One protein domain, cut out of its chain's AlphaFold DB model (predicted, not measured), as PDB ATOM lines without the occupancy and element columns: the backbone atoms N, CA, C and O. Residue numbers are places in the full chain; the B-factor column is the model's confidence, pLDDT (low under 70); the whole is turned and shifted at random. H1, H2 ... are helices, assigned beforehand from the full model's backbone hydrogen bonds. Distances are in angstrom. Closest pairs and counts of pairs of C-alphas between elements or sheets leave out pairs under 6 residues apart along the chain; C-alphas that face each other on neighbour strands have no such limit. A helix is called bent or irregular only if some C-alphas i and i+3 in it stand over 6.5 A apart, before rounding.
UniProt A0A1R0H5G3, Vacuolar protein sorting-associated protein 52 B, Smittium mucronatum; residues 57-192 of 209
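What this domain is: This is residues 57 to 192 of the 209 residues of the protein "Vacuolar protein sorting-associated protein 52 B" of Smittium mucronatum (UniProt A0A1R0H5G3). Four helices run lengthwise in a loose bundle, with H1 and H4a at opposite corners and H2b and H3 at the other two. H2a slants away at one end towards the free stretch 87 to 99, and residues 184 to 192 of H4 stick out at the other. The printed part has 136 residues, with four named helices in the order H1, H2, H3, H4 and no named strand: all helix. It is loose, with a radius of gyration of the C-alphas of 19.7 A, and a rod spanning 77 by 24 by 19 A.

Where its parts are: H1, residues 58 to 85, begins at C-alpha 58 (-29.642, -44.940, -32.389) and is 38.5 A long; it is neither bent nor irregular, but only just, with C-alphas 82 and 85 6.2 A apart. By their hydrogen bonds H2, H3 and H4 were each assigned as one helix, but they are bent: C-alphas 114 and 117 are 7.4 A apart, 144 and 147 6.6 A, and 171 and 174 6.6 A. The arms are H2a, 96 to 114, 26.9 A; H2b, 117 to 132, 22.7 A; H3a, 136 to 144, 12.3 A; H3b, 147 to 155, 12.4 A; H4a, 162 to 171, 14.2 A; and H4b, 174 to 192, 27.5 A, ending at C-alpha 192 (-46.966, -68.886, -17.987).

How they stand to each other: H1 touches H2a with residues 76 to 85 alone, at a steep tilt of 52 degrees; the closest C-alphas, of Val 85 and Glu 103, are 5.8 A apart. With residues 58 to 69 alone it touches H2b, opposite ways at 16 degrees, a shallow tilt, closest at the C-alphas of Ile 69 and Val 118, 7.6 A. H1 also touches H3a, closest at the C-alphas of Glu 59 and Cys 142, 5.3 A. H2b touches H4a with residues 119 to 126 alone, the same way; the closest C-alphas, of Phe 119 and Tyr 164, are 7.2 A apart. H1 and H4a are apart. In H1 and the six arms every O i to N i+4 pair is within hydrogen-bond range.

The domain as a whole: The two C-alphas farthest apart, of Leu 91 and Lys 192, are 77.1 A apart. The printed part has no cut, and no link is long. The mean pLDDT of the printed part is 86.0; residues 87 to 99 are under 70.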
ATOM      1  N   HIS A  57     -25.373 -45.245 -30.152       82.62
ATOM      2  CA  HIS A  57     -26.771 -45.584 -29.937       82.62
ATOM      3  C   HIS A  57     -27.631 -44.868 -30.982       82.62
ATOM      4  O   HIS A  57     -27.312 -43.771 -31.438       82.62
ATOM      5  N   MET A  58     -28.743 -45.488 -31.369       85.44
ATOM      6  CA  MET A  58     -29.642 -44.940 -32.389       85.44
ATOM      7  C   MET A  58     -30.103 -43.518 -32.042       85.44
ATOM      8  O   MET A  58     -30.087 -42.633 -32.894       85.44
ATOM      9  N   GLU A  59     -30.488 -43.291 -30.789       87.56
ATOM     10  CA  GLU A  59     -30.992 -42.001 -30.325       87.56
ATOM     11  C   GLU A  59     -29.944 -40.887 -30.373       87.56
ATOM     12  O   GLU A  59     -30.295 -39.720 -30.510       87.56
ATOM     13  N   GLU A  60     -28.662 -41.240 -30.305       84.75
ATOM     14  CA  GLU A  60     -27.543 -40.307 -30.387       84.75
ATOM     15  C   GLU A  60     -27.376 -39.815 -31.826       84.75
ATOM     16  O   GLU A  60     -27.282 -38.615 -32.082       84.75
ATOM     17  N   VAL A  61     -27.449 -40.741 -32.788       87.00
ATOM     18  CA  VAL A  61     -27.460 -40.420 -34.221       87.00
ATOM     19  C   VAL A  61     -28.697 -39.591 -34.572       87.00
ATOM     20  O   VAL A  61     -28.583 -38.564 -35.239       87.00
ATOM     21  N   PHE A  62     -29.871 -40.003 -34.083       90.25
ATOM     22  CA  PHE A  62     -31.125 -39.277 -34.276       90.25
ATOM     23  C   PHE A  62     -31.037 -37.850 -33.733       90.25
ATOM     24  O   PHE A  62     -31.368 -36.900 -34.440       90.25
ATOM     25  N   TYR A  63     -30.584 -37.691 -32.490       89.50
ATOM     26  CA  TYR A  63     -30.500 -36.391 -31.841       89.50
ATOM     27  C   TYR A  63     -29.535 -35.458 -32.571       89.50
ATOM     28  O   TYR A  63     -29.919 -34.342 -32.908       89.50
ATOM     29  N   ASN A  64     -28.318 -35.923 -32.869       87.62
ATOM     30  CA  ASN A  64     -27.301 -35.105 -33.527       87.62
ATOM     31  C   ASN A  64     -27.727 -34.677 -34.939       87.62
ATOM     32  O   ASN A  64     -27.533 -33.519 -35.306       87.62
ATOM     33  N   LEU A  65     -28.352 -35.575 -35.714       91.25
ATOM     34  CA  LEU A  65     -28.880 -35.221 -37.032       91.25
ATOM     35  C   LEU A  65     -29.969 -34.150 -36.918       91.25
ATOM     36  O   LEU A  65     -29.896 -33.126 -37.589       91.25
ATOM     37  N   ASN A  66     -30.972 -34.368 -36.065       92.38
ATOM     38  CA  ASN A  66     -32.094 -33.438 -35.938       92.38
ATOM     39  C   ASN A  66     -31.670 -32.089 -35.350       92.38
ATOM     40  O   ASN A  66     -32.195 -31.059 -35.762       92.38
ATOM     41  N   LEU A  67     -30.690 -32.073 -34.444       91.00
ATOM     42  CA  LEU A  67     -30.101 -30.836 -33.940       91.00
ATOM     43  C   LEU A  67     -29.425 -30.047 -35.068       91.00
ATOM     44  O   LEU A  67     -29.707 -28.863 -35.232       91.00
ATOM     45  N   ALA A  68     -28.608 -30.713 -35.889       91.25
ATOM     46  CA  ALA A  68     -27.968 -30.085 -37.041       91.25
ATOM     47  C   ALA A  68     -28.995 -29.561 -38.060       91.25
ATOM     48  O   ALA A  68     -28.833 -28.461 -38.583       91.25
ATOM     49  N   ILE A  69     -30.077 -30.311 -38.308       92.50
ATOM     50  CA  ILE A  69     -31.186 -29.863 -39.164       92.50
ATOM     51  C   ILE A  69     -31.829 -28.598 -38.592       92.50
ATOM     52  O   ILE A  69     -32.035 -27.646 -39.336       92.50
ATOM     53  N   VAL A  70     -32.125 -28.558 -37.291       92.38
ATOM     54  CA  VAL A  70     -32.753 -27.396 -36.637       92.38
ATOM     55  C   VAL A  70     -31.853 -26.164 -36.674       92.38
ATOM     56  O   VAL A  70     -32.333 -25.062 -36.956       92.38
ATOM     57  N   ASP A  71     -30.559 -26.326 -36.407       91.38
ATOM     58  CA  ASP A  71     -29.606 -25.217 -36.425       91.38
ATOM     59  C   ASP A  71     -29.400 -24.673 -37.840       91.38
ATOM     60  O   ASP A  71     -29.531 -23.466 -38.046       91.38
ATOM     61  N   ASN A  72     -29.212 -25.546 -38.833       92.56
ATOM     62  CA  ASN A  72     -29.102 -25.127 -40.230       92.56
ATOM     63  C   ASN A  72     -30.409 -24.509 -40.742       92.56
ATOM     64  O   ASN A  72     -30.391 -23.496 -41.435       92.56
ATOM     65  N   ALA A  73     -31.562 -25.074 -40.376       92.06
ATOM     66  CA  ALA A  73     -32.863 -24.517 -40.730       92.06
ATOM     67  C   ALA A  73     -33.044 -23.102 -40.180       92.06
ATOM     68  O   ALA A  73     -33.592 -22.241 -40.861       92.06
ATOM     69  N   THR A  74     -32.548 -22.849 -38.969       90.94
ATOM     70  CA  THR A  74     -32.589 -21.517 -38.358       90.94
ATOM     71  C   THR A  74     -31.806 -20.509 -39.183       90.94
ATOM     72  O   THR A  74     -32.342 -19.459 -39.535       90.94
ATOM     73  N   THR A  75     -30.560 -20.834 -39.524       91.31
ATOM     74  CA  THR A  75     -29.697 -19.921 -40.276       91.31
ATOM     75  C   THR A  75     -30.203 -19.690 -41.695       91.31
ATOM     76  O   THR A  75     -30.189 -18.561 -42.178       91.31
ATOM     77  N   GLU A  76     -30.691 -20.737 -42.355       91.81
ATOM     78  CA  GLU A  76     -31.191 -20.656 -43.728       91.81
ATOM     79  C   GLU A  76     -32.524 -19.909 -43.813       91.81
ATOM     80  O   GLU A  76     -32.721 -19.086 -44.706       91.81
ATOM     81  N   PHE A  77     -33.435 -20.121 -42.860       91.06
ATOM     82  CA  PHE A  77     -34.693 -19.376 -42.817       91.06
ATOM     83  C   PHE A  77     -34.451 -17.878 -42.583       91.06
ATOM     84  O   PHE A  77     -35.036 -17.038 -43.270       91.06
ATOM     85  N   GLU A  78     -33.536 -17.531 -41.672       88.06
ATOM     86  CA  GLU A  78     -33.131 -16.141 -41.452       88.06
ATOM     87  C   GLU A  78     -32.472 -15.538 -42.702       88.06
ATOM     88  O   GLU A  78     -32.795 -14.412 -43.093       88.06
ATOM     89  N   PHE A  79     -31.600 -16.293 -43.377       90.81
ATOM     90  CA  PHE A  79     -31.001 -15.874 -44.640       90.81
ATOM     91  C   PHE A  79     -32.065 -15.592 -45.707       90.81
ATOM     92  O   PHE A  79     -32.027 -14.537 -46.344       90.81
ATOM     93  N   ILE A  80     -33.049 -16.481 -45.873       89.38
ATOM     94  CA  ILE A  80     -34.120 -16.316 -46.863       89.38
ATOM     95  C   ILE A  80     -34.937 -15.055 -46.576       89.38
ATOM     96  O   ILE A  80     -35.210 -14.273 -47.494       89.38
ATOM     97  N   LEU A  81     -35.281 -14.822 -45.306       86.12
ATOM     98  CA  LEU A  81     -35.986 -13.614 -44.888       86.12
ATOM     99  C   LEU A  81     -35.191 -12.347 -45.226       86.12
ATOM    100  O   LEU A  81     -35.744 -11.412 -45.810       86.12
ATOM    101  N   GLN A  82     -33.898 -12.313 -44.902       85.25
ATOM    102  CA  GLN A  82     -33.055 -11.135 -45.129       85.25
ATOM    103  C   GLN A  82     -32.729 -10.894 -46.611       85.25
ATOM    104  O   GLN A  82     -32.623  -9.743 -47.036       85.25
ATOM    105  N   PHE A  83     -32.537 -11.957 -47.397       84.50
ATOM    106  CA  PHE A  83     -32.070 -11.854 -48.779       84.50
ATOM    107  C   PHE A  83     -33.216 -11.707 -49.788       84.50
ATOM    108  O   PHE A  83     -33.141 -10.856 -50.674       84.50
ATOM    109  N   PHE A  84     -34.282 -12.509 -49.660       82.56
ATOM    110  CA  PHE A  84     -35.354 -12.575 -50.664       82.56
ATOM    111  C   PHE A  84     -36.600 -11.763 -50.301       82.56
ATOM    112  O   PHE A  84     -37.294 -11.283 -51.197       82.56
ATOM    113  N   VAL A  85     -36.902 -11.602 -49.012       77.00
ATOM    114  CA  VAL A  85     -38.211 -11.104 -48.558       77.00
ATOM    115  C   VAL A  85     -38.143  -9.648 -48.093       77.00
ATOM    116  O   VAL A  85     -38.871  -8.784 -48.601       77.00
ATOM    117  N   SER A  86     -37.205  -9.358 -47.190       70.38
ATOM    118  CA  SER A  86     -36.990  -8.036 -46.607       70.38
ATOM    119  C   SER A  86     -35.578  -7.521 -46.913       70.38
ATOM    120  O   SER A  86     -34.711  -7.486 -46.036       70.38
ATOM    121  N   PRO A  87     -35.299  -7.094 -48.164       60.91
ATOM    122  CA  PRO A  87     -34.083  -6.344 -48.421       60.91
ATOM    123  C   PRO A  87     -34.147  -5.067 -47.579       60.91
ATOM    124  O   PRO A  87     -35.143  -4.342 -47.636       60.91
ATOM    125  N   LYS A  88     -33.076  -4.778 -46.830       55.94
ATOM    126  CA  LYS A  88     -32.911  -3.664 -45.862       55.94
ATOM    127  C   LYS A  88     -33.265  -2.245 -46.380       55.94
ATOM    128  O   LYS A  88     -33.133  -1.280 -45.638       55.94
ATOM    129  N   ASN A  89     -33.724  -2.111 -47.627       53.41
ATOM    130  CA  ASN A  89     -34.039  -0.874 -48.336       53.41
ATOM    131  C   ASN A  89     -35.547  -0.606 -48.552       53.41
ATOM    132  O   ASN A  89     -35.880   0.388 -49.201       53.41
ATOM    133  N   LYS A  90     -36.481  -1.442 -48.071       55.09
ATOM    134  CA  LYS A  90     -37.921  -1.131 -48.200       55.09
ATOM    135  C   LYS A  90     -38.358  -0.098 -47.146       55.09
ATOM    136  O   LYS A  90     -38.348  -0.367 -45.950       55.09
ATOM    137  N   LEU A  91     -38.723   1.098 -47.620       51.94
ATOM    138  CA  LEU A  91     -39.327   2.197 -46.850       51.94
ATOM    139  C   LEU A  91     -40.585   1.743 -46.072       51.94
ATOM    140  O   LEU A  91     -41.316   0.874 -46.549       51.94
ATOM    141  N   PRO A  92     -40.888   2.361 -44.912       55.97
ATOM    142  CA  PRO A  92     -41.930   1.899 -44.002       55.97
ATOM    143  C   PRO A  92     -43.295   2.434 -44.437       55.97
ATOM    144  O   PRO A  92     -43.717   3.478 -43.948       55.97
ATOM    145  N   ILE A  93     -43.996   1.783 -45.370       49.41
ATOM    146  CA  ILE A  93     -45.346   2.241 -45.731       49.41
ATOM    147  C   ILE A  93     -46.345   1.087 -45.880       49.41
ATOM    148  O   ILE A  93     -46.332   0.326 -46.842       49.41
ATOM    149  N   SER A  94     -47.298   1.115 -44.944       46.56
ATOM    150  CA  SER A  94     -48.663   0.573 -44.969       46.56
ATOM    151  C   SER A  94     -48.862  -0.938 -44.763       46.56
ATOM    152  O   SER A  94     -48.446  -1.771 -45.556       46.56
ATOM    153  N   ASN A  95     -49.612  -1.254 -43.698       50.72
ATOM    154  CA  ASN A  95     -50.233  -2.548 -43.371       50.72
ATOM    155  C   ASN A  95     -49.267  -3.672 -42.941       50.72
ATOM    156  O   ASN A  95     -49.221  -4.753 -43.527       50.72
ATOM    157  N   SER A  96     -48.546  -3.399 -41.849       57.03
ATOM    158  CA  SER A  96     -47.476  -4.216 -41.255       57.03
ATOM    159  C   SER A  96     -47.797  -5.696 -41.007       57.03
ATOM    160  O   SER A  96     -46.870  -6.491 -41.044       57.03
ATOM    161  N   GLU A  97     -49.047  -6.087 -40.737       60.97
ATOM    162  CA  GLU A  97     -49.373  -7.483 -40.379       60.97
ATOM    163  C   GLU A  97     -49.734  -8.371 -41.577       60.97
ATOM    164  O   GLU A  97     -49.513  -9.582 -41.552       60.97
ATOM    165  N   LEU A  98     -50.326  -7.800 -42.630       56.06
ATOM    166  CA  LEU A  98     -50.700  -8.573 -43.820       56.06
ATOM    167  C   LEU A  98     -49.498  -8.742 -44.753       56.06
ATOM    168  O   LEU A  98     -49.289  -9.829 -45.287       56.06
ATOM    169  N   ALA A  99     -48.679  -7.691 -44.883       58.28
ATOM    170  CA  ALA A  99     -47.411  -7.757 -45.599       58.28
ATOM    171  C   ALA A  99     -46.462  -8.768 -44.937       58.28
ATOM    172  O   ALA A  99     -45.944  -9.635 -45.632       58.28
ATOM    173  N   SER A 100     -46.343  -8.758 -43.600       70.00
ATOM    174  CA  SER A 100     -45.485  -9.708 -42.879       70.00
ATOM    175  C   SER A 100     -45.942 -11.161 -43.033       70.00
ATOM    176  O   SER A 100     -45.106 -12.059 -43.109       70.00
ATOM    177  N   LYS A 101     -47.255 -11.424 -43.117       75.31
ATOM    178  CA  LYS A 101     -47.787 -12.776 -43.363       75.31
ATOM    179  C   LYS A 101     -47.432 -13.293 -44.755       75.31
ATOM    180  O   LYS A 101     -46.923 -14.403 -44.858       75.31
ATOM    181  N   MET A 102     -47.649 -12.490 -45.798       78.06
ATOM    182  CA  MET A 102     -47.315 -12.878 -47.177       78.06
ATOM    183  C   MET A 102     -45.801 -13.065 -47.362       78.06
ATOM    184  O   MET A 102     -45.352 -14.000 -48.017       78.06
ATOM    185  N   GLU A 103     -45.011 -12.201 -46.728       79.56
ATOM    186  CA  GLU A 103     -43.553 -12.286 -46.664       79.56
ATOM    187  C   GLU A 103     -43.074 -13.583 -45.989       79.56
ATOM    188  O   GLU A 103     -42.207 -14.284 -46.515       79.56
ATOM    189  N   THR A 104     -43.694 -13.951 -44.866       80.50
ATOM    190  CA  THR A 104     -43.397 -15.202 -44.148       80.50
ATOM    191  C   THR A 104     -43.794 -16.430 -44.969       80.50
ATOM    192  O   THR A 104     -43.056 -17.413 -45.002       80.50
ATOM    193  N   GLU A 105     -44.932 -16.388 -45.664       85.88
ATOM    194  CA  GLU A 105     -45.398 -17.492 -46.510       85.88
ATOM    195  C   GLU A 105     -44.447 -17.737 -47.691       85.88
ATOM    196  O   GLU A 105     -44.042 -18.874 -47.937       85.88
ATOM    197  N   MET A 106     -44.002 -16.668 -48.359       86.12
ATOM    198  CA  MET A 106     -43.000 -16.755 -49.423       86.12
ATOM    199  C   MET A 106     -41.676 -17.341 -48.910       86.12
ATOM    200  O   MET A 106     -41.096 -18.205 -49.572       86.12
ATOM    201  N   ALA A 107     -41.217 -16.925 -47.722       87.50
ATOM    202  CA  ALA A 107     -40.030 -17.505 -47.092       87.50
ATOM    203  C   ALA A 107     -40.194 -19.010 -46.841       87.50
ATOM    204  O   ALA A 107     -39.292 -19.780 -47.162       87.50
ATOM    205  N   CYS A 108     -41.354 -19.439 -46.330       89.81
ATOM    206  CA  CYS A 108     -41.650 -20.855 -46.095       89.81
ATOM    207  C   CYS A 108     -41.621 -21.679 -47.389       89.81
ATOM    208  O   CYS A 108     -41.087 -22.785 -47.385       89.81
ATOM    209  N   MET A 109     -42.157 -21.150 -48.495       90.50
ATOM    210  CA  MET A 109     -42.145 -21.843 -49.790       90.50
ATOM    211  C   MET A 109     -40.723 -22.027 -50.332       90.50
ATOM    212  O   MET A 109     -40.355 -23.129 -50.736       90.50
ATOM    213  N   ILE A 110     -39.907 -20.966 -50.316       91.25
ATOM    214  CA  ILE A 110     -38.507 -21.033 -50.764       91.25
ATOM    215  C   ILE A 110     -37.724 -22.001 -49.876       91.25
ATOM    216  O   ILE A 110     -37.012 -22.864 -50.383       91.25
ATOM    217  N   PHE A 111     -37.899 -21.889 -48.557       92.69
ATOM    218  CA  PHE A 111     -37.256 -22.765 -47.589       92.69
ATOM    219  C   PHE A 111     -37.596 -24.234 -47.848       92.69
ATOM    220  O   PHE A 111     -36.688 -25.058 -47.902       92.69
ATOM    221  N   GLY A 112     -38.877 -24.557 -48.055       91.94
ATOM    222  CA  GLY A 112     -39.325 -25.923 -48.329       91.94
ATOM    223  C   GLY A 112     -38.594 -26.539 -49.520       91.94
ATOM    224  O   GLY A 112     -38.045 -27.628 -49.405       91.94
ATOM    225  N   HIS A 113     -38.470 -25.798 -50.625       92.38
ATOM    226  CA  HIS A 113     -37.725 -26.268 -51.796       92.38
ATOM    227  C   HIS A 113     -36.226 -26.470 -51.543       92.38
ATOM    228  O   HIS A 113     -35.636 -27.386 -52.111       92.38
ATOM    229  N   VAL A 114     -35.602 -25.630 -50.712       92.38
ATOM    230  CA  VAL A 114     -34.175 -25.754 -50.367       92.38
ATOM    231  C   VAL A 114     -33.931 -26.932 -49.416       92.38
ATOM    232  O   VAL A 114     -32.925 -27.628 -49.550       92.38
ATOM    233  N   PHE A 115     -34.850 -27.177 -48.476       93.94
ATOM    234  CA  PHE A 115     -34.708 -28.198 -47.431       93.94
ATOM    235  C   PHE A 115     -35.267 -29.573 -47.786       93.94
ATOM    236  O   PHE A 115     -34.949 -30.531 -47.082       93.94
ATOM    237  N   GLU A 116     -36.028 -29.712 -48.871       93.56
ATOM    238  CA  GLU A 116     -36.558 -30.998 -49.341       93.56
ATOM    239  C   GLU A 116     -35.528 -32.152 -49.298       93.56
ATOM    240  O   GLU A 116     -35.787 -33.145 -48.612       93.56
ATOM    241  N   PRO A 117     -34.314 -32.037 -49.884       94.31
ATOM    242  CA  PRO A 117     -33.330 -33.126 -49.828       94.31
ATOM    243  C   PRO A 117     -32.832 -33.429 -48.405       94.31
ATOM    244  O   PRO A 117     -32.440 -34.555 -48.099       94.31
ATOM    245  N   VAL A 118     -32.842 -32.446 -47.502       93.75
ATOM    246  CA  VAL A 118     -32.460 -32.642 -46.094       93.75
ATOM    247  C   VAL A 118     -33.538 -33.446 -45.364       93.75
ATOM    248  O   VAL A 118     -33.220 -34.341 -44.575       93.75
ATOM    249  N   PHE A 119     -34.811 -33.175 -45.660       92.88
ATOM    250  CA  PHE A 119     -35.924 -33.953 -45.126       92.88
ATOM    251  C   PHE A 119     -35.902 -35.396 -45.632       92.88
ATOM    252  O   PHE A 119     -36.148 -36.305 -44.840       92.88
ATOM    253  N   GLU A 120     -35.529 -35.634 -46.892       93.69
ATOM    254  CA  GLU A 120     -35.343 -36.989 -47.431       93.69
ATOM    255  C   GLU A 120     -34.280 -37.782 -46.660       93.69
ATOM    256  O   GLU A 120     -34.523 -38.931 -46.286       93.69
ATOM    257  N   ILE A 121     -33.134 -37.168 -46.343       93.50
ATOM    258  CA  ILE A 121     -32.084 -37.803 -45.525       93.50
ATOM    259  C   ILE A 121     -32.630 -38.174 -44.140       93.50
ATOM    260  O   ILE A 121     -32.425 -39.293 -43.662       93.50
ATOM    261  N   GLY A 122     -33.358 -37.254 -43.502       92.06
ATOM    262  CA  GLY A 122     -33.996 -37.502 -42.209       92.06
ATOM    263  C   GLY A 122     -35.019 -38.641 -42.258       92.06
ATOM    264  O   GLY A 122     -35.029 -39.505 -41.382       92.06
ATOM    265  N   ASN A 123     -35.847 -38.682 -43.301       92.56
ATOM    266  CA  ASN A 123     -36.846 -39.731 -43.503       92.56
ATOM    267  C   ASN A 123     -36.204 -41.096 -43.787       92.56
ATOM    268  O   ASN A 123     -36.652 -42.103 -43.242       92.56
ATOM    269  N   SER A 124     -35.114 -41.134 -44.558       93.19
ATOM    270  CA  SER A 124     -34.350 -42.360 -44.815       93.19
ATOM    271  C   SER A 124     -33.766 -42.953 -43.527       93.19
ATOM    272  O   SER A 124     -33.833 -44.164 -43.304       93.19
ATOM    273  N   LEU A 125     -33.265 -42.104 -42.621       91.56
ATOM    274  CA  LEU A 125     -32.814 -42.552 -41.302       91.56
ATOM    275  C   LEU A 125     -33.966 -43.173 -40.491       91.56
ATOM    276  O   LEU A 125     -33.791 -44.218 -39.863       91.56
ATOM    277  N   LEU A 126     -35.153 -42.561 -40.516       91.75
ATOM    278  CA  LEU A 126     -36.324 -43.101 -39.819       91.75
ATOM    279  C   LEU A 126     -36.756 -44.459 -40.370       91.75
ATOM    280  O   LEU A 126     -37.080 -45.356 -39.592       91.75
ATOM    281  N   GLU A 127     -36.736 -44.634 -41.688       91.94
ATOM    282  CA  GLU A 127     -37.055 -45.911 -42.329       91.94
ATOM    283  C   GLU A 127     -36.081 -47.019 -41.890       91.94
ATOM    284  O   GLU A 127     -36.493 -48.138 -41.552       91.94
ATOM    285  N   MET A 128     -34.790 -46.694 -41.779       89.69
ATOM    286  CA  MET A 128     -33.784 -47.604 -41.228       89.69
ATOM    287  C   MET A 128     -34.123 -48.015 -39.786       89.69
ATOM    288  O   MET A 128     -34.057 -49.199 -39.440       89.69
ATOM    289  N   PHE A 129     -34.542 -47.067 -38.943       86.94
ATOM    290  CA  PHE A 129     -34.914 -47.351 -37.554       86.94
ATOM    291  C   PHE A 129     -36.175 -48.206 -37.441       86.94
ATOM    292  O   PHE A 129     -36.249 -49.095 -36.590       86.94
ATOM    293  N   GLN A 130     -37.160 -47.993 -38.312       86.06
ATOM    294  CA  GLN A 130     -38.372 -48.810 -38.330       86.06
ATOM    295  C   GLN A 130     -38.094 -50.266 -38.716       86.06
ATOM    296  O   GLN A 130     -38.680 -51.181 -38.133       86.06
ATOM    297  N   THR A 131     -37.214 -50.489 -39.690       86.06
ATOM    298  CA  THR A 131     -36.949 -51.822 -40.248       86.06
ATOM    299  C   THR A 131     -35.967 -52.626 -39.405       86.06
ATOM    300  O   THR A 131     -36.177 -53.817 -39.175       86.06
ATOM    301  N   SER A 132     -34.912 -51.978 -38.911       80.12
ATOM    302  CA  SER A 132     -33.737 -52.672 -38.373       80.12
ATOM    303  C   SER A 132     -33.664 -52.673 -36.846       80.12
ATOM    304  O   SER A 132     -32.935 -53.484 -36.270       80.12
ATOM    305  N   CYS A 133     -34.416 -51.806 -36.159       80.31
ATOM    306  CA  CYS A 133     -34.267 -51.635 -34.716       80.31
ATOM    307  C   CYS A 133     -35.394 -52.294 -33.910       80.31
ATOM    308  O   CYS A 133     -36.586 -52.046 -34.117       80.31
ATOM    309  N   PHE A 134     -34.989 -53.113 -32.937       83.38
ATOM    310  CA  PHE A 134     -35.856 -53.711 -31.913       83.38
ATOM    311  C   PHE A 134     -35.654 -53.080 -30.527       83.38
ATOM    312  O   PHE A 134     -36.255 -53.529 -29.553       83.38
ATOM    313  N   ASP A 135     -34.812 -52.047 -30.432       86.75
ATOM    314  CA  ASP A 135     -34.577 -51.312 -29.194       86.75
ATOM    315  C   ASP A 135     -35.736 -50.346 -28.909       86.75
ATOM    316  O   ASP A 135     -35.784 -49.216 -29.397       86.75
ATOM    317  N   THR A 136     -36.688 -50.814 -28.105       90.31
ATOM    318  CA  THR A 136     -37.850 -50.034 -27.669       90.31
ATOM    319  C   THR A 136     -37.456 -48.800 -26.856       90.31
ATOM    320  O   THR A 136     -38.140 -47.780 -26.938       90.31
ATOM    321  N   LEU A 137     -36.358 -48.870 -26.091       88.75
ATOM    322  CA  LEU A 137     -35.882 -47.743 -25.292       88.75
ATOM    323  C   LEU A 137     -35.304 -46.653 -26.197       88.75
ATOM    324  O   LEU A 137     -35.675 -45.495 -26.039       88.75
ATOM    325  N   GLY A 138     -34.472 -47.018 -27.175       87.81
ATOM    326  CA  GLY A 138     -33.920 -46.069 -28.148       87.81
ATOM    327  C   GLY A 138     -35.015 -45.290 -28.884       87.81
ATOM    328  O   GLY A 138     -34.994 -44.061 -28.912       87.81
ATOM    329  N   ILE A 139     -36.051 -45.984 -29.369       91.19
ATOM    330  CA  ILE A 139     -37.196 -45.339 -30.037       91.19
ATOM    331  C   ILE A 139     -37.957 -44.408 -29.085       91.19
ATOM    332  O   ILE A 139     -38.351 -43.311 -29.483       91.19
ATOM    333  N   LEU A 140     -38.146 -44.813 -27.825       91.19
ATOM    334  CA  LEU A 140     -38.789 -43.969 -26.817       91.19
ATOM    335  C   LEU A 140     -37.986 -42.688 -26.553       91.19
ATOM    336  O   LEU A 140     -38.576 -41.614 -26.420       91.19
ATOM    337  N   LEU A 141     -36.655 -42.788 -26.488       90.19
ATOM    338  CA  LEU A 141     -35.775 -41.634 -26.310       90.19
ATOM    339  C   LEU A 141     -35.877 -40.683 -27.510       90.19
ATOM    340  O   LEU A 141     -36.119 -39.495 -27.298       90.19
ATOM    341  N   CYS A 142     -35.818 -41.196 -28.746       90.88
ATOM    342  CA  CYS A 142     -36.028 -40.399 -29.963       90.88
ATOM    343  C   CYS A 142     -37.366 -39.649 -29.914       90.88
ATOM    344  O   CYS A 142     -37.407 -38.422 -30.018       90.88
ATOM    345  N   LEU A 143     -38.458 -40.365 -29.638       92.75
ATOM    346  CA  LEU A 143     -39.792 -39.778 -29.531       92.75
ATOM    347  C   LEU A 143     -39.858 -38.689 -28.450       92.75
ATOM    348  O   LEU A 143     -40.497 -37.655 -28.631       92.75
ATOM    349  N   ARG A 144     -39.180 -38.894 -27.317       91.50
ATOM    350  CA  ARG A 144     -39.160 -37.923 -26.219       91.50
ATOM    351  C   ARG A 144     -38.295 -36.697 -26.520       91.50
ATOM    352  O   ARG A 144     -38.510 -35.652 -25.904       91.50
ATOM    353  N   THR A 145     -37.342 -36.802 -27.441       90.12
ATOM    354  CA  THR A 145     -36.529 -35.664 -27.891       90.12
ATOM    355  C   THR A 145     -37.245 -34.779 -28.907       90.12
ATOM    356  O   THR A 145     -37.057 -33.566 -28.855       90.12
ATOM    357  N   THR A 146     -38.137 -35.327 -29.742       91.75
ATOM    358  CA  THR A 146     -38.856 -34.565 -30.781       91.75
ATOM    359  C   THR A 146     -39.549 -33.291 -30.269       91.75
ATOM    360  O   THR A 146     -39.328 -32.228 -30.850       91.75
ATOM    361  N   PRO A 147     -40.314 -33.310 -29.155       90.94
ATOM    362  CA  PRO A 147     -40.961 -32.101 -28.637       90.94
ATOM    363  C   PRO A 147     -39.988 -30.983 -28.250       90.94
ATOM    364  O   PRO A 147     -40.366 -29.817 -28.251       90.94
ATOM    365  N   LYS A 148     -38.733 -31.312 -27.928       90.06
ATOM    366  CA  LYS A 148     -37.727 -30.306 -27.573       90.06
ATOM    367  C   LYS A 148     -37.240 -29.541 -28.788       90.06
ATOM    368  O   LYS A 148     -37.005 -28.345 -28.685       90.06
ATOM    369  N   PHE A 149     -37.112 -30.211 -29.932       90.56
ATOM    370  CA  PHE A 149     -36.795 -29.535 -31.185       90.56
ATOM    371  C   PHE A 149     -37.919 -28.580 -31.590       90.56
ATOM    372  O   PHE A 149     -37.637 -27.438 -31.942       90.56
ATOM    373  N   LEU A 150     -39.180 -28.995 -31.424       91.00
ATOM    374  CA  LEU A 150     -40.338 -28.115 -31.619       91.00
ATOM    375  C   LEU A 150     -40.304 -26.897 -30.679       91.00
ATOM    376  O   LEU A 150     -40.514 -25.773 -31.122       91.00
ATOM    377  N   GLU A 151     -39.963 -27.082 -29.399       90.50
ATOM    378  CA  GLU A 151     -39.816 -25.964 -28.454       90.50
ATOM    379  C   GLU A 151     -38.696 -24.992 -28.869       90.50
ATOM    380  O   GLU A 151     -38.853 -23.772 -28.768       90.50
ATOM    381  N   ILE A 152     -37.562 -25.512 -29.354       88.50
ATOM    382  CA  ILE A 152     -36.446 -24.698 -29.858       88.50
ATOM    383  C   ILE A 152     -36.885 -23.886 -31.083       88.50
ATOM    384  O   ILE A 152     -36.640 -22.680 -31.128       88.50
ATOM    385  N   LEU A 153     -37.563 -24.514 -32.044       87.75
ATOM    386  CA  LEU A 153     -38.075 -23.851 -33.247       87.75
ATOM    387  C   LEU A 153     -39.111 -22.777 -32.917       87.75
ATOM    388  O   LEU A 153     -39.048 -21.675 -33.462       87.75
ATOM    389  N   GLN A 154     -40.002 -23.053 -31.961       89.31
ATOM    390  CA  GLN A 154     -40.992 -22.087 -31.497       89.31
ATOM    391  C   GLN A 154     -40.326 -20.860 -30.859       89.31
ATOM    392  O   GLN A 154     -40.707 -19.729 -31.159       89.31
ATOM    393  N   LYS A 155     -39.294 -21.057 -30.022       88.44
ATOM    394  CA  LYS A 155     -38.513 -19.950 -29.438       88.44
ATOM    395  C   LYS A 155     -37.787 -19.124 -30.500       88.44
ATOM    396  O   LYS A 155     -37.642 -17.918 -30.329       88.44
ATOM    397  N   ARG A 156     -37.348 -19.767 -31.585       85.94
ATOM    398  CA  ARG A 156     -36.674 -19.135 -32.730       85.94
ATOM    399  C   ARG A 156     -37.647 -18.574 -33.782       85.94
ATOM    400  O   ARG A 156     -37.188 -17.955 -34.731       85.94
ATOM    401  N   GLN A 157     -38.961 -18.743 -33.599       84.88
ATOM    402  CA  GLN A 157     -40.024 -18.302 -34.518       84.88
ATOM    403  C   GLN A 157     -39.904 -18.871 -35.944       84.88
ATOM    404  O   GLN A 157     -40.174 -18.174 -36.920       84.88
ATOM    405  N   ILE A 158     -39.522 -20.145 -36.076       85.06
ATOM    406  CA  ILE A 158     -39.413 -20.829 -37.375       85.06
ATOM    407  C   ILE A 158     -40.609 -21.777 -37.541       85.06
ATOM    408  O   ILE A 158     -40.609 -22.846 -36.933       85.06
ATOM    409  N   PRO A 159     -41.622 -21.435 -38.358       80.62
ATOM    410  CA  PRO A 159     -42.834 -22.251 -38.497       80.62
ATOM    411  C   PRO A 159     -42.681 -23.433 -39.473       80.62
ATOM    412  O   PRO A 159     -43.581 -24.260 -39.598       80.62
ATOM    413  N   THR A 160     -41.575 -23.517 -40.218       83.69
ATOM    414  CA  THR A 160     -41.487 -24.384 -41.406       83.69
ATOM    415  C   THR A 160     -41.153 -25.848 -41.094       83.69
ATOM    416  O   THR A 160     -41.470 -26.730 -41.889       83.69
ATOM    417  N   LEU A 161     -40.549 -26.143 -39.937       89.25
ATOM    418  CA  LEU A 161     -40.108 -27.502 -39.574       89.25
ATOM    419  C   LEU A 161     -41.136 -28.302 -38.759       89.25
ATOM    420  O   LEU A 161     -40.937 -29.497 -38.531       89.25
ATOM    421  N   ASP A 162     -42.245 -27.686 -38.351       90.38
ATOM    422  CA  ASP A 162     -43.264 -28.351 -37.532       90.38
ATOM    423  C   ASP A 162     -43.846 -29.578 -38.245       90.38
ATOM    424  O   ASP A 162     -44.015 -30.641 -37.644       90.38
ATOM    425  N   ALA A 163     -44.101 -29.467 -39.553       90.56
ATOM    426  CA  ALA A 163     -44.610 -30.568 -40.369       90.56
ATOM    427  C   ALA A 163     -43.636 -31.759 -40.416       90.56
ATOM    428  O   ALA A 163     -44.069 -32.907 -40.297       90.56
ATOM    429  N   TYR A 164     -42.330 -31.491 -40.514       93.12
ATOM    430  CA  TYR A 164     -41.290 -32.519 -40.515       93.12
ATOM    431  C   TYR A 164     -41.276 -33.303 -39.194       93.12
ATOM    432  O   TYR A 164     -41.408 -34.528 -39.193       93.12
ATOM    433  N   PHE A 165     -41.216 -32.610 -38.053       93.50
ATOM    434  CA  PHE A 165     -41.210 -33.265 -36.739       93.50
ATOM    435  C   PHE A 165     -42.537 -33.952 -36.397       93.50
ATOM    436  O   PHE A 165     -42.549 -34.985 -35.721       93.50
ATOM    437  N   ASN A 166     -43.661 -33.440 -36.902       92.62
ATOM    438  CA  ASN A 166     -44.935 -34.149 -36.833       92.62
ATOM    439  C   ASN A 166     -44.892 -35.456 -37.636       92.62
ATOM    440  O   ASN A 166     -45.314 -36.493 -37.124       92.62
ATOM    441  N   GLY A 167     -44.315 -35.444 -38.842       93.44
ATOM    442  CA  GLY A 167     -44.066 -36.649 -39.636       93.44
ATOM    443  C   GLY A 167     -43.186 -37.668 -38.905       93.44
ATOM    444  O   GLY A 167     -43.522 -38.852 -38.851       93.44
ATOM    445  N   VAL A 168     -42.121 -37.203 -38.244       93.19
ATOM    446  CA  VAL A 168     -41.247 -38.038 -37.401       93.19
ATOM    447  C   VAL A 168     -42.046 -38.739 -36.292       93.19
ATOM    448  O   VAL A 168     -41.913 -39.948 -36.101       93.19
ATOM    449  N   ASN A 169     -42.920 -38.015 -35.584       92.81
ATOM    450  CA  ASN A 169     -43.764 -38.596 -34.534       92.81
ATOM    451  C   ASN A 169     -44.773 -39.613 -35.087       92.81
ATOM    452  O   ASN A 169     -44.931 -40.692 -34.510       92.81
ATOM    453  N   LEU A 170     -45.427 -39.295 -36.210       93.38
ATOM    454  CA  LEU A 170     -46.373 -40.195 -36.883       93.38
ATOM    455  C   LEU A 170     -45.700 -41.479 -37.387       93.38
ATOM    456  O   LEU A 170     -46.340 -42.523 -37.450       93.38
ATOM    457  N   SER A 171     -44.411 -41.407 -37.704       92.06
ATOM    458  CA  SER A 171     -43.579 -42.529 -38.136       92.06
ATOM    459  C   SER A 171     -43.120 -43.408 -36.961       92.06
ATOM    460  O   SER A 171     -43.248 -44.634 -37.002       92.06
ATOM    461  N   LEU A 172     -42.617 -42.805 -35.881       92.19
ATOM    462  CA  LEU A 172     -42.039 -43.545 -34.754       92.19
ATOM    463  C   LEU A 172     -43.090 -44.136 -33.803       92.19
ATOM    464  O   LEU A 172     -42.873 -45.217 -33.252       92.19
ATOM    465  N   TRP A 173     -44.228 -43.463 -33.603       93.50
ATOM    466  CA  TRP A 173     -45.234 -43.893 -32.626       93.50
ATOM    467  C   TRP A 173     -45.850 -45.276 -32.919       93.50
ATOM    468  O   TRP A 173     -45.822 -46.129 -32.027       93.50
ATOM    469  N   PRO A 174     -46.334 -45.576 -34.144       93.12
ATOM    470  CA  PRO A 174     -46.890 -46.897 -34.459       93.12
ATOM    471  C   PRO A 174     -45.856 -48.016 -34.292       93.12
ATOM    472  O   PRO A 174     -46.171 -49.123 -33.842       93.12
ATOM    473  N   ARG A 175     -44.589 -47.716 -34.608       92.00
ATOM    474  CA  ARG A 175     -43.478 -48.649 -34.424       92.00
ATOM    475  C   ARG A 175     -43.228 -48.931 -32.945       92.00
ATOM    476  O   ARG A 175     -43.086 -50.096 -32.571       92.00
ATOM    477  N   PHE A 176     -43.192 -47.892 -32.113       94.06
ATOM    478  CA  PHE A 176     -43.042 -48.036 -30.666       94.06
ATOM    479  C   PHE A 176     -44.151 -48.909 -30.073       94.06
ATOM    480  O   PHE A 176     -43.857 -49.858 -29.344       94.06
ATOM    481  N   GLN A 177     -45.405 -48.643 -30.446       94.50
ATOM    482  CA  GLN A 177     -46.556 -49.424 -29.996       94.50
ATOM    483  C   GLN A 177     -46.402 -50.908 -30.357       94.50
ATOM    484  O   GLN A 177     -46.463 -51.765 -29.478       94.50
ATOM    485  N   THR A 178     -46.076 -51.204 -31.618       93.62
ATOM    486  CA  THR A 178     -45.860 -52.583 -32.089       93.62
ATOM    487  C   THR A 178     -44.784 -53.311 -31.271       93.62
ATOM    488  O   THR A 178     -44.940 -54.481 -30.922       93.62
ATOM    489  N   LEU A 179     -43.675 -52.639 -30.938       92.56
ATOM    490  CA  LEU A 179     -42.611 -53.247 -30.133       92.56
ATOM    491  C   LEU A 179     -43.037 -53.492 -28.681       92.56
ATOM    492  O   LEU A 179     -42.682 -54.526 -28.112       92.56
ATOM    493  N   MET A 180     -43.801 -52.572 -28.088       93.56
ATOM    494  CA  MET A 180     -44.350 -52.730 -26.738       93.56
ATOM    495  C   MET A 180     -45.348 -53.889 -26.655       93.56
ATOM    496  O   MET A 180     -45.318 -54.649 -25.681       93.56
ATOM    497  N   ASP A 181     -46.167 -54.084 -27.688       95.25
ATOM    498  CA  ASP A 181     -47.091 -55.216 -27.783       95.25
ATOM    499  C   ASP A 181     -46.317 -56.544 -27.837       95.25
ATOM    500  O   ASP A 181     -46.565 -57.456 -27.045       95.25
ATOM    501  N   ILE A 182     -45.275 -56.620 -28.675       93.31
ATOM    502  CA  ILE A 182     -44.379 -57.788 -28.743       93.31
ATOM    503  C   ILE A 182     -43.702 -58.052 -27.389       93.31
ATOM    504  O   ILE A 182     -43.552 -59.209 -26.983       93.31
ATOM    505  N   HIS A 183     -43.261 -57.006 -26.686       91.19
ATOM    506  CA  HIS A 183     -42.645 -57.146 -25.367       91.19
ATOM    507  C   HIS A 183     -43.644 -57.698 -24.341       91.19
ATOM    508  O   HIS A 183     -43.326 -58.639 -23.610       91.19
ATOM    509  N   SER A 184     -44.870 -57.176 -24.343       93.56
ATOM    510  CA  SER A 184     -45.963 -57.623 -23.475       93.56
ATOM    511  C   SER A 184     -46.299 -59.097 -23.712       93.56
ATOM    512  O   SER A 184     -46.343 -59.885 -22.763       93.56
ATOM    513  N   ASP A 185     -46.411 -59.517 -24.972       94.19
ATOM    514  CA  ASP A 185     -46.641 -60.915 -25.343       94.19
ATOM    515  C   ASP A 185     -45.530 -61.849 -24.849       94.19
ATOM    516  O   ASP A 185     -45.795 -62.963 -24.376       94.19
ATOM    517  N   ARG A 186     -44.268 -61.410 -24.939       90.25
ATOM    518  CA  ARG A 186     -43.118 -62.172 -24.431       90.25
ATOM    519  C   ARG A 186     -43.182 -62.321 -22.914       90.25
ATOM    520  O   ARG A 186     -42.989 -63.432 -22.418       90.25
ATOM    521  N   LEU A 187     -43.501 -61.253 -22.183       90.88
ATOM    522  CA  LEU A 187     -43.660 -61.302 -20.726       90.88
ATOM    523  C   LEU A 187     -44.797 -62.243 -20.307       90.88
ATOM    524  O   LEU A 187     -44.614 -63.064 -19.407       90.88
ATOM    525  N   ILE A 188     -45.939 -62.196 -20.998       92.62
ATOM    526  CA  ILE A 188     -47.074 -63.091 -20.734       92.62
ATOM    527  C   ILE A 188     -46.664 -64.552 -20.950       92.62
ATOM    528  O   ILE A 188     -46.923 -65.395 -20.087       92.62
ATOM    529  N   LYS A 189     -45.986 -64.872 -22.059       91.69
ATOM    530  CA  LYS A 189     -45.490 -66.234 -22.342       91.69
ATOM    531  C   LYS A 189     -44.505 -66.721 -21.275       91.69
ATOM    532  O   LYS A 189     -44.640 -67.843 -20.791       91.69
ATOM    533  N   LEU A 190     -43.562 -65.872 -20.864       88.81
ATOM    534  CA  LEU A 190     -42.591 -66.197 -19.813       88.81
ATOM    535  C   LEU A 190     -43.259 -66.414 -18.451       88.81
ATOM    536  O   LEU A 190     -42.897 -67.351 -17.741       88.81
ATOM    537  N   SER A 191     -44.262 -65.601 -18.104       88.06
ATOM    538  CA  SER A 191     -45.008 -65.756 -16.849       88.06
ATOM    539  C   SER A 191     -45.710 -67.116 -16.763       88.06
ATOM    540  O   SER A 191     -45.653 -67.769 -15.725       88.06
ATOM    541  N   LYS A 192     -46.286 -67.585 -17.879       85.94
ATOM    542  CA  LYS A 192     -46.966 -68.886 -17.987       85.94
ATOM    543  C   LYS A 192     -45.996 -70.071 -17.943       85.94
ATOM    544  O   LYS A 192     -46.377 -71.148 -17.504       85.94
TER     545      LYS A 192